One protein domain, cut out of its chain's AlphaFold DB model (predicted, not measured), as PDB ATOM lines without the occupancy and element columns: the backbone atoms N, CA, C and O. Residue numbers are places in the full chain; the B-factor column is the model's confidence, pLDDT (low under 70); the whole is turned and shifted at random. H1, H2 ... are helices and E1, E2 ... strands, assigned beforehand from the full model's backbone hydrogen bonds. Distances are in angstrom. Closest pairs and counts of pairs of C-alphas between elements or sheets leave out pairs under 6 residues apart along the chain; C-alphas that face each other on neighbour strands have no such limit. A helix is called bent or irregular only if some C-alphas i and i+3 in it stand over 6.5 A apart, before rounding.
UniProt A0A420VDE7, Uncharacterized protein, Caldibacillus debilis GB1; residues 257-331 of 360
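What this domain is: This is residues 257 to 331 of the 360 residues of an uncharacterized protein of Caldibacillus debilis GB1 (UniProt A0A420VDE7). A hairpin of strands E1 and E2 reaches away from one end of three helices folded back and forth, H2 between H1 and H3. The printed part has 75 residues, mostly helix, ordered E1, E2, H1, H2, H3. It is loose, with radius of gyration of the C-alphas 15.1 A and spans 48 by 29 by 18 A.

How they stand to each other: E1, residues 257 to 261, and E2, residues 269 to 274, are antiparallel; N 257 and O 273, 2.8 A apart, are within hydrogen-bond range. H1, residues 276 to 288, touches H2, residues 293 to 306, in a helical hairpin; their closest C-alphas, Met 286 and Ala 295, are 4.3 A apart. H3, residues 314 to 331, touches H2 with residues 315 to 323 alone, opposite ways at a shallow tilt of 17 degrees, the closest C-alphas being Val 304 and Val 316, 6.3 A. Every O i to N i+4 pair is within hydrogen-bond range in H1 and H2, 12 of 14 in H3.

Where its parts are: E1, 13.2 A long, begins at C-alpha 257 (26.829, -20.683, -3.430). E2 measures 16.9 A, H1 18.4 A and H2 20.1 A. H3, 25.9 A, ends at C-alpha 331 (14.781, -49.157, 10.472), and is irregular: C-alphas 327 and 330 are 7.3 A apart.

The domain as a whole: The farthest C-alphas, Thr 265 and Asp 291, are 48.8 A apart. The printed part has no cut and no long link; residues 330 to 331 have pLDDT under 70.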
ATOM      1  N   ASP A 257      25.955 -21.627  -2.751       95.19
ATOM      2  CA  ASP A 257      26.829 -20.683  -3.430       95.19
ATOM      3  C   ASP A 257      28.272 -20.962  -3.005       95.19
ATOM      4  O   ASP A 257      28.575 -21.069  -1.814       95.19
ATOM      5  N   GLU A 258      29.168 -21.069  -3.985       94.50
ATOM      6  CA  GLU A 258      30.598 -21.266  -3.761       94.50
ATOM      7  C   GLU A 258      31.331 -19.921  -3.792       94.50
ATOM      8  O   GLU A 258      31.243 -19.153  -4.756       94.50
ATOM      9  N   LYS A 259      32.111 -19.654  -2.746       93.81
ATOM     10  CA  LYS A 259      33.068 -18.552  -2.693       93.81
ATOM     11  C   LYS A 259      34.480 -19.121  -2.619       93.81
ATOM     12  O   LYS A 259      34.793 -19.880  -1.708       93.81
ATOM     13  N   ILE A 260      35.335 -18.698  -3.549       92.75
ATOM     14  CA  ILE A 260      36.751 -19.080  -3.588       92.75
ATOM     15  C   ILE A 260      37.598 -17.890  -3.138       92.75
ATOM     16  O   ILE A 260      37.540 -16.816  -3.747       92.75
ATOM     17  N   GLU A 261      38.411 -18.080  -2.105       92.31
ATOM     18  CA  GLU A 261      39.407 -17.107  -1.660       92.31
ATOM     19  C   GLU A 261      40.815 -17.554  -2.075       92.31
ATOM     20  O   GLU A 261      41.106 -18.742  -2.178       92.31
ATOM     21  N   ASN A 262      41.698 -16.591  -2.364       89.62
ATOM     22  CA  ASN A 262      43.080 -16.834  -2.814       89.62
ATOM     23  C   ASN A 262      43.206 -17.755  -4.047       89.62
ATOM     24  O   ASN A 262      44.157 -18.534  -4.154       89.62
ATOM     25  N   LYS A 263      42.257 -17.642  -4.984       90.69
ATOM     26  CA  LYS A 263      42.193 -18.469  -6.195       90.69
ATOM     27  C   LYS A 263      43.523 -18.501  -6.957       90.69
ATOM     28  O   LYS A 263      44.068 -17.450  -7.297       90.69
ATOM     29  N   GLY A 264      44.004 -19.701  -7.278       89.69
ATOM     30  CA  GLY A 264      45.254 -19.920  -8.013       89.69
ATOM     31  C   GLY A 264      46.528 -19.784  -7.174       89.69
ATOM     32  O   GLY A 264      47.605 -19.586  -7.740       89.69
ATOM     33  N   THR A 265      46.419 -19.867  -5.847       93.31
ATOM     34  CA  THR A 265      47.562 -19.924  -4.923       93.31
ATOM     35  C   THR A 265      47.570 -21.240  -4.146       93.31
ATOM     36  O   THR A 265      46.555 -21.928  -4.084       93.31
ATOM     37  N   ASP A 266      48.685 -21.551  -3.482       90.88
ATOM     38  CA  ASP A 266      48.801 -22.727  -2.602       90.88
ATOM     39  C   ASP A 266      47.873 -22.665  -1.364       90.88
ATOM     40  O   ASP A 266      47.764 -23.645  -0.636       90.88
ATOM     41  N   ASN A 267      47.209 -21.525  -1.119       90.75
ATOM     42  CA  ASN A 267      46.277 -21.302  -0.006       90.75
ATOM     43  C   ASN A 267      44.842 -21.031  -0.494       90.75
ATOM     44  O   ASN A 267      44.109 -20.263   0.134       90.75
ATOM     45  N   GLU A 268      44.468 -21.584  -1.648       93.81
ATOM     46  CA  GLU A 268      43.095 -21.531  -2.149       93.81
ATOM     47  C   GLU A 268      42.136 -22.179  -1.139       93.81
ATOM     48  O   GLU A 268      42.365 -23.301  -0.683       93.81
ATOM     49  N   SER A 269      41.075 -21.464  -0.770       91.81
ATOM     50  CA  SER A 269      40.053 -21.957   0.151       91.81
ATOM     51  C   SER A 269      38.659 -21.772  -0.428       91.81
ATOM     52  O   SER A 269      38.381 -20.820  -1.161       91.81
ATOM     53  N   TYR A 270      37.786 -22.707  -0.075       93.25
ATOM     54  CA  TYR A 270      36.413 -22.782  -0.544       93.25
ATOM     55  C   TYR A 270      35.480 -22.559   0.638       93.25
ATOM     56  O   TYR A 270      35.704 -23.072   1.734       93.25
ATOM     57  N   THR A 271      34.441 -21.763   0.433       94.19
ATOM     58  CA  THR A 271      33.366 -21.576   1.404       94.19
ATOM     59  C   THR A 271      32.046 -21.773   0.690       94.19
ATOM     60  O   THR A 271      31.779 -21.110  -0.313       94.19
ATOM     61  N   TYR A 272      31.224 -22.668   1.226       95.81
ATOM     62  CA  TYR A 272      29.904 -22.972   0.698       95.81
ATOM     63  C   TYR A 272      28.847 -22.356   1.605       95.81
ATOM     64  O   TYR A 272      28.875 -22.537   2.820       95.81
ATOM     65  N   THR A 273      27.941 -21.576   1.026       96.94
ATOM     66  CA  THR A 273      26.867 -20.894   1.763       96.94
ATOM     67  C   THR A 273      25.520 -21.299   1.189       96.94
ATOM     68  O   THR A 273      25.389 -21.394  -0.029       96.94
ATOM     69  N   LEU A 274      24.505 -21.520   2.026       97.06
ATOM     70  CA  LEU A 274      23.166 -21.825   1.521       97.06
ATOM     71  C   LEU A 274      22.621 -20.655   0.683       97.06
ATOM     72  O   LEU A 274      22.585 -19.510   1.144       97.06
ATOM     73  N   LYS A 275      22.143 -20.943  -0.533       96.56
ATOM     74  CA  LYS A 275      21.531 -19.938  -1.414       96.56
ATOM     75  C   LYS A 275      20.329 -19.265  -0.733       96.56
ATOM     76  O   LYS A 275      19.443 -19.970  -0.236       96.56
ATOM     77  N   PRO A 276      20.183 -17.926  -0.802       96.62
ATOM     78  CA  PRO A 276      19.043 -17.228  -0.199       96.62
ATOM     79  C   PRO A 276      17.672 -17.695  -0.710       96.62
ATOM     80  O   PRO A 276      16.702 -17.731   0.046       96.62
ATOM     81  N   SER A 277      17.573 -18.069  -1.991       96.25
ATOM     82  CA  SER A 277      16.339 -18.608  -2.577       96.25
ATOM     83  C   SER A 277      15.956 -19.966  -1.992       96.25
ATOM     84  O   SER A 277      14.770 -20.221  -1.789       96.25
ATOM     85  N   ILE A 278      16.945 -20.811  -1.691       97.44
ATOM     86  CA  ILE A 278      16.739 -22.122  -1.075       97.44
ATOM     87  C   ILE A 278      16.300 -21.953   0.376       97.44
ATOM     88  O   ILE A 278      15.292 -22.528   0.774       97.44
ATOM     89  N   ARG A 279      16.973 -21.080   1.136       97.69
ATOM     90  CA  ARG A 279      16.553 -20.740   2.500       97.69
ATOM     91  C   ARG A 279      15.093 -20.289   2.550       97.69
ATOM     92  O   ARG A 279      14.308 -20.827   3.324       97.69
ATOM     93  N   LYS A 280      14.713 -19.346   1.682       98.12
ATOM     94  CA  LYS A 280      13.328 -18.870   1.592       98.12
ATOM     95  C   LYS A 280      12.353 -20.016   1.299       98.12
ATOM     96  O   LYS A 280      11.279 -20.070   1.888       98.12
ATOM     97  N   LYS A 281      12.722 -20.936   0.404       98.06
ATOM     98  CA  LYS A 281      11.892 -22.095   0.072       98.06
ATOM     99  C   LYS A 281      11.722 -23.041   1.268       98.06
ATOM    100  O   LYS A 281      10.603 -23.468   1.535       98.06
ATOM    101  N   TYR A 282      12.778 -23.306   2.034       98.44
ATOM    102  CA  TYR A 282      12.674 -24.061   3.286       98.44
ATOM    103  C   TYR A 282      11.742 -23.388   4.298       98.44
ATOM    104  O   TYR A 282      10.876 -24.053   4.864       98.44
ATOM    105  N   GLU A 283      11.856 -22.071   4.481       98.38
ATOM    106  CA  GLU A 283      10.959 -21.307   5.356       98.38
ATOM    107  C   GLU A 283       9.491 -21.411   4.893       98.38
ATOM    108  O   GLU A 283       8.597 -21.626   5.712       98.38
ATOM    109  N   GLU A 284       9.228 -21.324   3.583       98.50
ATOM    110  CA  GLU A 284       7.892 -21.509   2.992       98.50
ATOM    111  C   GLU A 284       7.325 -22.919   3.259       98.50
ATOM    112  O   GLU A 284       6.168 -23.051   3.680       98.50
ATOM    113  N   ILE A 285       8.135 -23.967   3.063       98.38
ATOM    114  CA  ILE A 285       7.750 -25.369   3.298       98.38
ATOM    115  C   ILE A 285       7.467 -25.607   4.786       98.38
ATOM    116  O   ILE A 285       6.420 -26.162   5.129       98.38
ATOM    117  N   MET A 286       8.354 -25.141   5.669       98.00
ATOM    118  CA  MET A 286       8.209 -25.232   7.124       98.00
ATOM    119  C   MET A 286       6.923 -24.544   7.601       98.00
ATOM    120  O   MET A 286       6.143 -25.121   8.357       98.00
ATOM    121  N   LEU A 287       6.653 -23.321   7.129       97.50
ATOM    122  CA  LEU A 287       5.459 -22.564   7.515       97.50
ATOM    123  C   LEU A 287       4.157 -23.187   7.007       97.50
ATOM    124  O   LEU A 287       3.123 -23.027   7.660       97.50
ATOM    125  N   SER A 288       4.197 -23.872   5.867       97.69
ATOM    126  CA  SER A 288       3.028 -24.530   5.279       97.69
ATOM    127  C   SER A 288       2.719 -25.881   5.933       97.69
ATOM    128  O   SER A 288       1.584 -26.341   5.859       97.69
ATOM    129  N   ASN A 289       3.697 -26.485   6.620       97.25
ATOM    130  CA  ASN A 289       3.612 -27.845   7.159       97.25
ATOM    131  C   ASN A 289       4.030 -27.931   8.636       97.25
ATOM    132  O   ASN A 289       4.622 -28.918   9.047       97.25
ATOM    133  N   LYS A 290       3.726 -26.908   9.445       95.38
ATOM    134  CA  LYS A 290       4.289 -26.686  10.799       95.38
ATOM    135  C   LYS A 290       4.274 -27.883  11.755       95.38
ATOM    136  O   LYS A 290       5.139 -27.978  12.619       95.38
ATOM    137  N   ASP A 291       3.285 -28.762  11.631       94.81
ATOM    138  CA  ASP A 291       3.132 -29.908  12.529       94.81
ATOM    139  C   ASP A 291       3.899 -31.157  12.055       94.81
ATOM    140  O   ASP A 291       4.044 -32.111  12.828       94.81
ATOM    141  N   SER A 292       4.420 -31.148  10.822       96.94
ATOM    142  CA  SER A 292       5.157 -32.270  10.245       96.94
ATOM    143  C   SER A 292       6.545 -32.423  10.864       96.94
ATOM    144  O   SER A 292       7.150 -31.483  11.390       96.94
ATOM    145  N   ARG A 293       7.074 -33.643  10.808       95.50
ATOM    146  CA  ARG A 293       8.468 -33.931  11.143       95.50
ATOM    147  C   ARG A 293       9.402 -33.217  10.169       95.50
ATOM    148  O   ARG A 293      10.359 -32.612  10.633       95.50
ATOM    149  N   LEU A 294       9.092 -33.196   8.868       97.38
ATOM    150  CA  LEU A 294       9.891 -32.453   7.887       97.38
ATOM    151  C   LEU A 294      10.055 -30.966   8.255       97.38
ATOM    152  O   LEU A 294      11.157 -30.436   8.162       97.38
ATOM    153  N   ALA A 295       8.994 -30.292   8.710       98.00
ATOM    154  CA  ALA A 295       9.082 -28.887   9.113       98.00
ATOM    155  C   ALA A 295      10.002 -28.680  10.325       98.00
ATOM    156  O   ALA A 295      10.757 -27.713  10.351       98.00
ATOM    157  N   LYS A 296       9.987 -29.603  11.294       97.81
ATOM    158  CA  LYS A 296      10.889 -29.572  12.460       97.81
ATOM    159  C   LYS A 296      12.345 -29.816  12.067       97.81
ATOM    160  O   LYS A 296      13.240 -29.169  12.601       97.81
ATOM    161  N   ASP A 297      12.571 -30.720  11.121       97.75
ATOM    162  CA  ASP A 297      13.904 -31.017  10.596       97.75
ATOM    163  C   ASP A 297      14.485 -29.797   9.861       97.75
ATOM    164  O   ASP A 297      15.641 -29.431  10.085       97.75
ATOM    165  N   ILE A 298      13.654 -29.110   9.062       98.31
ATOM    166  CA  ILE A 298      13.996 -27.828   8.428       98.31
ATOM    167  C   ILE A 298      14.306 -26.758   9.478       98.31
ATOM    168  O   ILE A 298      15.319 -26.071   9.364       98.31
ATOM    169  N   GLU A 299      13.449 -26.601  10.490       98.31
ATOM    170  CA  GLU A 299      13.636 -25.612  11.558       98.31
ATOM    171  C   GLU A 299      14.986 -25.804  12.259       98.31
ATOM    172  O   GLU A 299      15.752 -24.850  12.401       98.31
ATOM    173  N   GLY A 300      15.311 -27.043  12.639       97.75
ATOM    174  CA  GLY A 300      16.590 -27.362  13.266       97.75
ATOM    175  C   GLY A 300      17.785 -27.113  12.341       97.75
ATOM    176  O   GLY A 300      18.777 -26.530  12.773       97.75
ATOM    177  N   PHE A 301      17.677 -27.466  11.057       97.88
ATOM    178  CA  PHE A 301      18.725 -27.194  10.070       97.88
ATOM    179  C   PHE A 301      18.990 -25.690   9.897       97.88
ATOM    180  O   PHE A 301      20.139 -25.249   9.947       97.88
ATOM    181  N   LEU A 302      17.933 -24.885   9.745       97.94
ATOM    182  CA  LEU A 302      18.053 -23.432   9.610       97.94
ATOM    183  C   LEU A 302      18.621 -22.780  10.878       97.94
ATOM    184  O   LEU A 302      19.414 -21.847  10.769       97.94
ATOM    185  N   ALA A 303      18.283 -23.296  12.064       98.00
ATOM    186  CA  ALA A 303      18.847 -22.814  13.322       98.00
ATOM    187  C   ALA A 303      20.367 -23.043  13.400       98.00
ATOM    188  O   ALA A 303      21.102 -22.139  13.791       98.00
ATOM    189  N   VAL A 304      20.862 -24.211  12.971       97.56
ATOM    190  CA  VAL A 304      22.313 -24.475  12.930       97.56
ATOM    191  C   VAL A 304      23.009 -23.575  11.908       97.56
ATOM    192  O   VAL A 304      24.091 -23.064  12.196       97.56
ATOM    193  N   LEU A 305      22.381 -23.321  10.754       96.56
ATOM    194  CA  LEU A 305      22.904 -22.384   9.754       96.56
ATOM    195  C   LEU A 305      22.973 -20.939  10.259       96.56
ATOM    196  O   LEU A 305      23.905 -20.218   9.909       96.56
ATOM    197  N   ASP A 306      22.023 -20.501  11.083       96.94
ATOM    198  CA  ASP A 306      22.063 -19.166  11.692       96.94
ATOM    199  C   ASP A 306      23.271 -18.990  12.617       96.94
ATOM    200  O   ASP A 306      23.831 -17.900  12.715       96.94
ATOM    201  N   GLU A 307      23.731 -20.071  13.250       97.19
ATOM    202  CA  GLU A 307      24.933 -20.067  14.087       97.19
ATOM    203  C   GLU A 307      26.241 -20.061  13.276       97.19
ATOM    204  O   GLU A 307      27.311 -19.840  13.850       97.19
ATOM    205  N   THR A 308      26.176 -20.321  11.967       94.25
ATOM    206  CA  THR A 308      27.332 -20.374  11.058       94.25
ATOM    207  C   THR A 308      27.284 -19.307   9.964       94.25
ATOM    208  O   THR A 308      28.003 -19.421   8.975       94.25
ATOM    209  N   ASP A 309      26.453 -18.271  10.112       93.50
ATOM    210  CA  ASP A 309      26.240 -17.234   9.093       93.50
ATOM    211  C   ASP A 309      25.873 -17.823   7.708       93.50
ATOM    212  O   ASP A 309      26.262 -17.302   6.663       93.50
ATOM    213  N   ASN A 310      25.085 -18.906   7.695       93.50
ATOM    214  CA  ASN A 310      24.690 -19.716   6.531       93.50
ATOM    215  C   ASN A 310      25.812 -20.530   5.872       93.50
ATOM    216  O   ASN A 310      25.591 -21.104   4.802       93.50
ATOM    217  N   VAL A 311      26.998 -20.594   6.477       95.06
ATOM    218  CA  VAL A 311      28.105 -21.403   5.965       95.06
ATOM    219  C   VAL A 311      27.860 -22.873   6.289       95.06
ATOM    220  O   VAL A 311      27.680 -23.236   7.454       95.06
ATOM    221  N   VAL A 312      27.898 -23.720   5.263       93.75
ATOM    222  CA  VAL A 312      27.901 -25.179   5.413       93.75
ATOM    223  C   VAL A 312      29.334 -25.604   5.725       93.75
ATOM    224  O   VAL A 312      30.232 -25.464   4.897       93.75
ATOM    225  N   ASN A 313      29.556 -26.012   6.971       93.19
ATOM    226  CA  ASN A 313      30.837 -26.460   7.514       93.19
ATOM    227  C   ASN A 313      30.626 -27.742   8.331       93.19
ATOM    228  O   ASN A 313      29.487 -28.170   8.511       93.19
ATOM    229  N   ASP A 314      31.693 -28.265   8.940       94.75
ATOM    230  CA  ASP A 314      31.657 -29.482   9.762       94.75
ATOM    231  C   ASP A 314      30.520 -29.505  10.797       94.75
ATOM    232  O   ASP A 314      29.989 -30.561  11.116       94.75
ATOM    233  N   LYS A 315      30.118 -28.357  11.354       95.94
ATOM    234  CA  LYS A 315      29.010 -28.305  12.317       95.94
ATOM    235  C   LYS A 315      27.660 -28.583  11.654       95.94
ATOM    236  O   LYS A 315      26.848 -29.300  12.232       95.94
ATOM    237  N   VAL A 316      27.422 -28.003  10.481       95.94
ATOM    238  CA  VAL A 316      26.209 -28.250   9.688       95.94
ATOM    239  C   VAL A 316      26.213 -29.685   9.165       95.94
ATOM    240  O   VAL A 316      25.199 -30.368   9.285       95.94
ATOM    241  N   ASP A 317      27.354 -30.163   8.670       94.12
ATOM    242  CA  ASP A 317      27.495 -31.518   8.131       94.12
ATOM    243  C   ASP A 317      27.268 -32.578   9.213       94.12
ATOM    244  O   ASP A 317      26.498 -33.515   9.005       94.12
ATOM    245  N   ASN A 318      27.850 -32.391  10.404       95.88
ATOM    246  CA  ASN A 318      27.608 -33.271  11.548       95.88
ATOM    247  C   ASN A 318      26.134 -33.254  11.969       95.88
ATOM    248  O   ASN A 318      25.567 -34.308  12.228       95.88
ATOM    249  N   TYR A 319      25.483 -32.084  11.984       96.44
ATOM    250  CA  TYR A 319      24.051 -32.010  12.282       96.44
ATOM    251  C   TYR A 319      23.209 -32.797  11.266       96.44
ATOM    252  O   TYR A 319      22.301 -33.525  11.662       96.44
ATOM    253  N   LEU A 320      23.495 -32.661   9.966       95.38
ATOM    254  CA  LEU A 320      22.780 -33.398   8.922       95.38
ATOM    255  C   LEU A 320      23.031 -34.909   9.021       95.38
ATOM    256  O   LEU A 320      22.079 -35.680   8.907       95.38
ATOM    257  N   SER A 321      24.271 -35.324   9.292       94.50
ATOM    258  CA  SER A 321      24.622 -36.728   9.530       94.50
ATOM    259  C   SER A 321      23.848 -37.304  10.718       94.50
ATOM    260  O   SER A 321      23.167 -38.315  10.566       94.50
ATOM    261  N   ASP A 322      23.870 -36.625  11.870       94.94
ATOM    262  CA  ASP A 322      23.144 -37.038  13.079       94.94
ATOM    263  C   ASP A 322      21.627 -37.102  12.835       94.94
ATOM    264  O   ASP A 322      20.923 -37.960  13.373       94.94
ATOM    265  N   LEU A 323      21.097 -36.177  12.028       94.00
ATOM    266  CA  LEU A 323      19.683 -36.135  11.672       94.00
ATOM    267  C   LEU A 323      19.279 -37.335  10.806       94.00
ATOM    268  O   LEU A 323      18.229 -37.929  11.060       94.00
ATOM    269  N   ILE A 324      20.100 -37.696   9.816       92.44
ATOM    270  CA  ILE A 324      19.903 -38.884   8.973       92.44
ATOM    271  C   ILE A 324      19.988 -40.148   9.834       92.44
ATOM    272  O   ILE A 324      19.052 -40.948   9.808       92.44
ATOM    273  N   GLU A 325      21.039 -40.287  10.647       90.88
ATOM    274  CA  GLU A 325      21.240 -41.421  11.562       90.88
ATOM    275  C   GLU A 325      20.012 -41.594  12.466       90.88
ATOM    276  O   GLU A 325      19.314 -42.602  12.421       90.88
ATOM    277  N   LYS A 326      19.615 -40.544  13.190       90.44
ATOM    278  CA  LYS A 326      18.441 -40.579  14.072       90.44
ATOM    279  C   LYS A 326      17.135 -40.905  13.343       90.44
ATOM    280  O   LYS A 326      16.211 -41.452  13.948       90.44
ATOM    281  N   ARG A 327      16.994 -40.501  12.078       87.62
ATOM    282  CA  ARG A 327      15.755 -40.696  11.315       87.62
ATOM    283  C   ARG A 327      15.625 -42.123  10.781       87.62
ATOM    284  O   ARG A 327      14.486 -42.599  10.697       87.62
ATOM    285  N   PHE A 328      16.743 -42.775  10.455       87.75
ATOM    286  CA  PHE A 328      16.763 -44.026   9.691       87.75
ATOM    287  C   PHE A 328      17.458 -45.210  10.388       87.75
ATOM    288  O   PHE A 328      17.217 -46.345   9.980       87.75
ATOM    289  N   ASP A 329      18.215 -45.015  11.471       76.94
ATOM    290  CA  ASP A 329      18.912 -46.116  12.159       76.94
ATOM    291  C   ASP A 329      17.965 -47.108  12.847       76.94
ATOM    292  O   ASP A 329      18.251 -48.307  12.886       76.94
ATOM    293  N   ASP A 330      16.780 -46.661  13.277       56.53
ATOM    294  CA  ASP A 330      15.750 -47.534  13.861       56.53
ATOM    295  C   ASP A 330      15.124 -48.507  12.836       56.53
ATOM    296  O   ASP A 330      14.470 -49.474  13.228       56.53
ATOM    297  N   ALA A 331      15.313 -48.287  11.527       49.50
ATOM    298  CA  ALA A 331      14.781 -49.157  10.472       49.50
ATOM    299  C   ALA A 331      15.715 -50.330  10.118       49.50
ATOM    300  O   ALA A 331      15.293 -51.266   9.441       49.50
TER     301      ALA A 331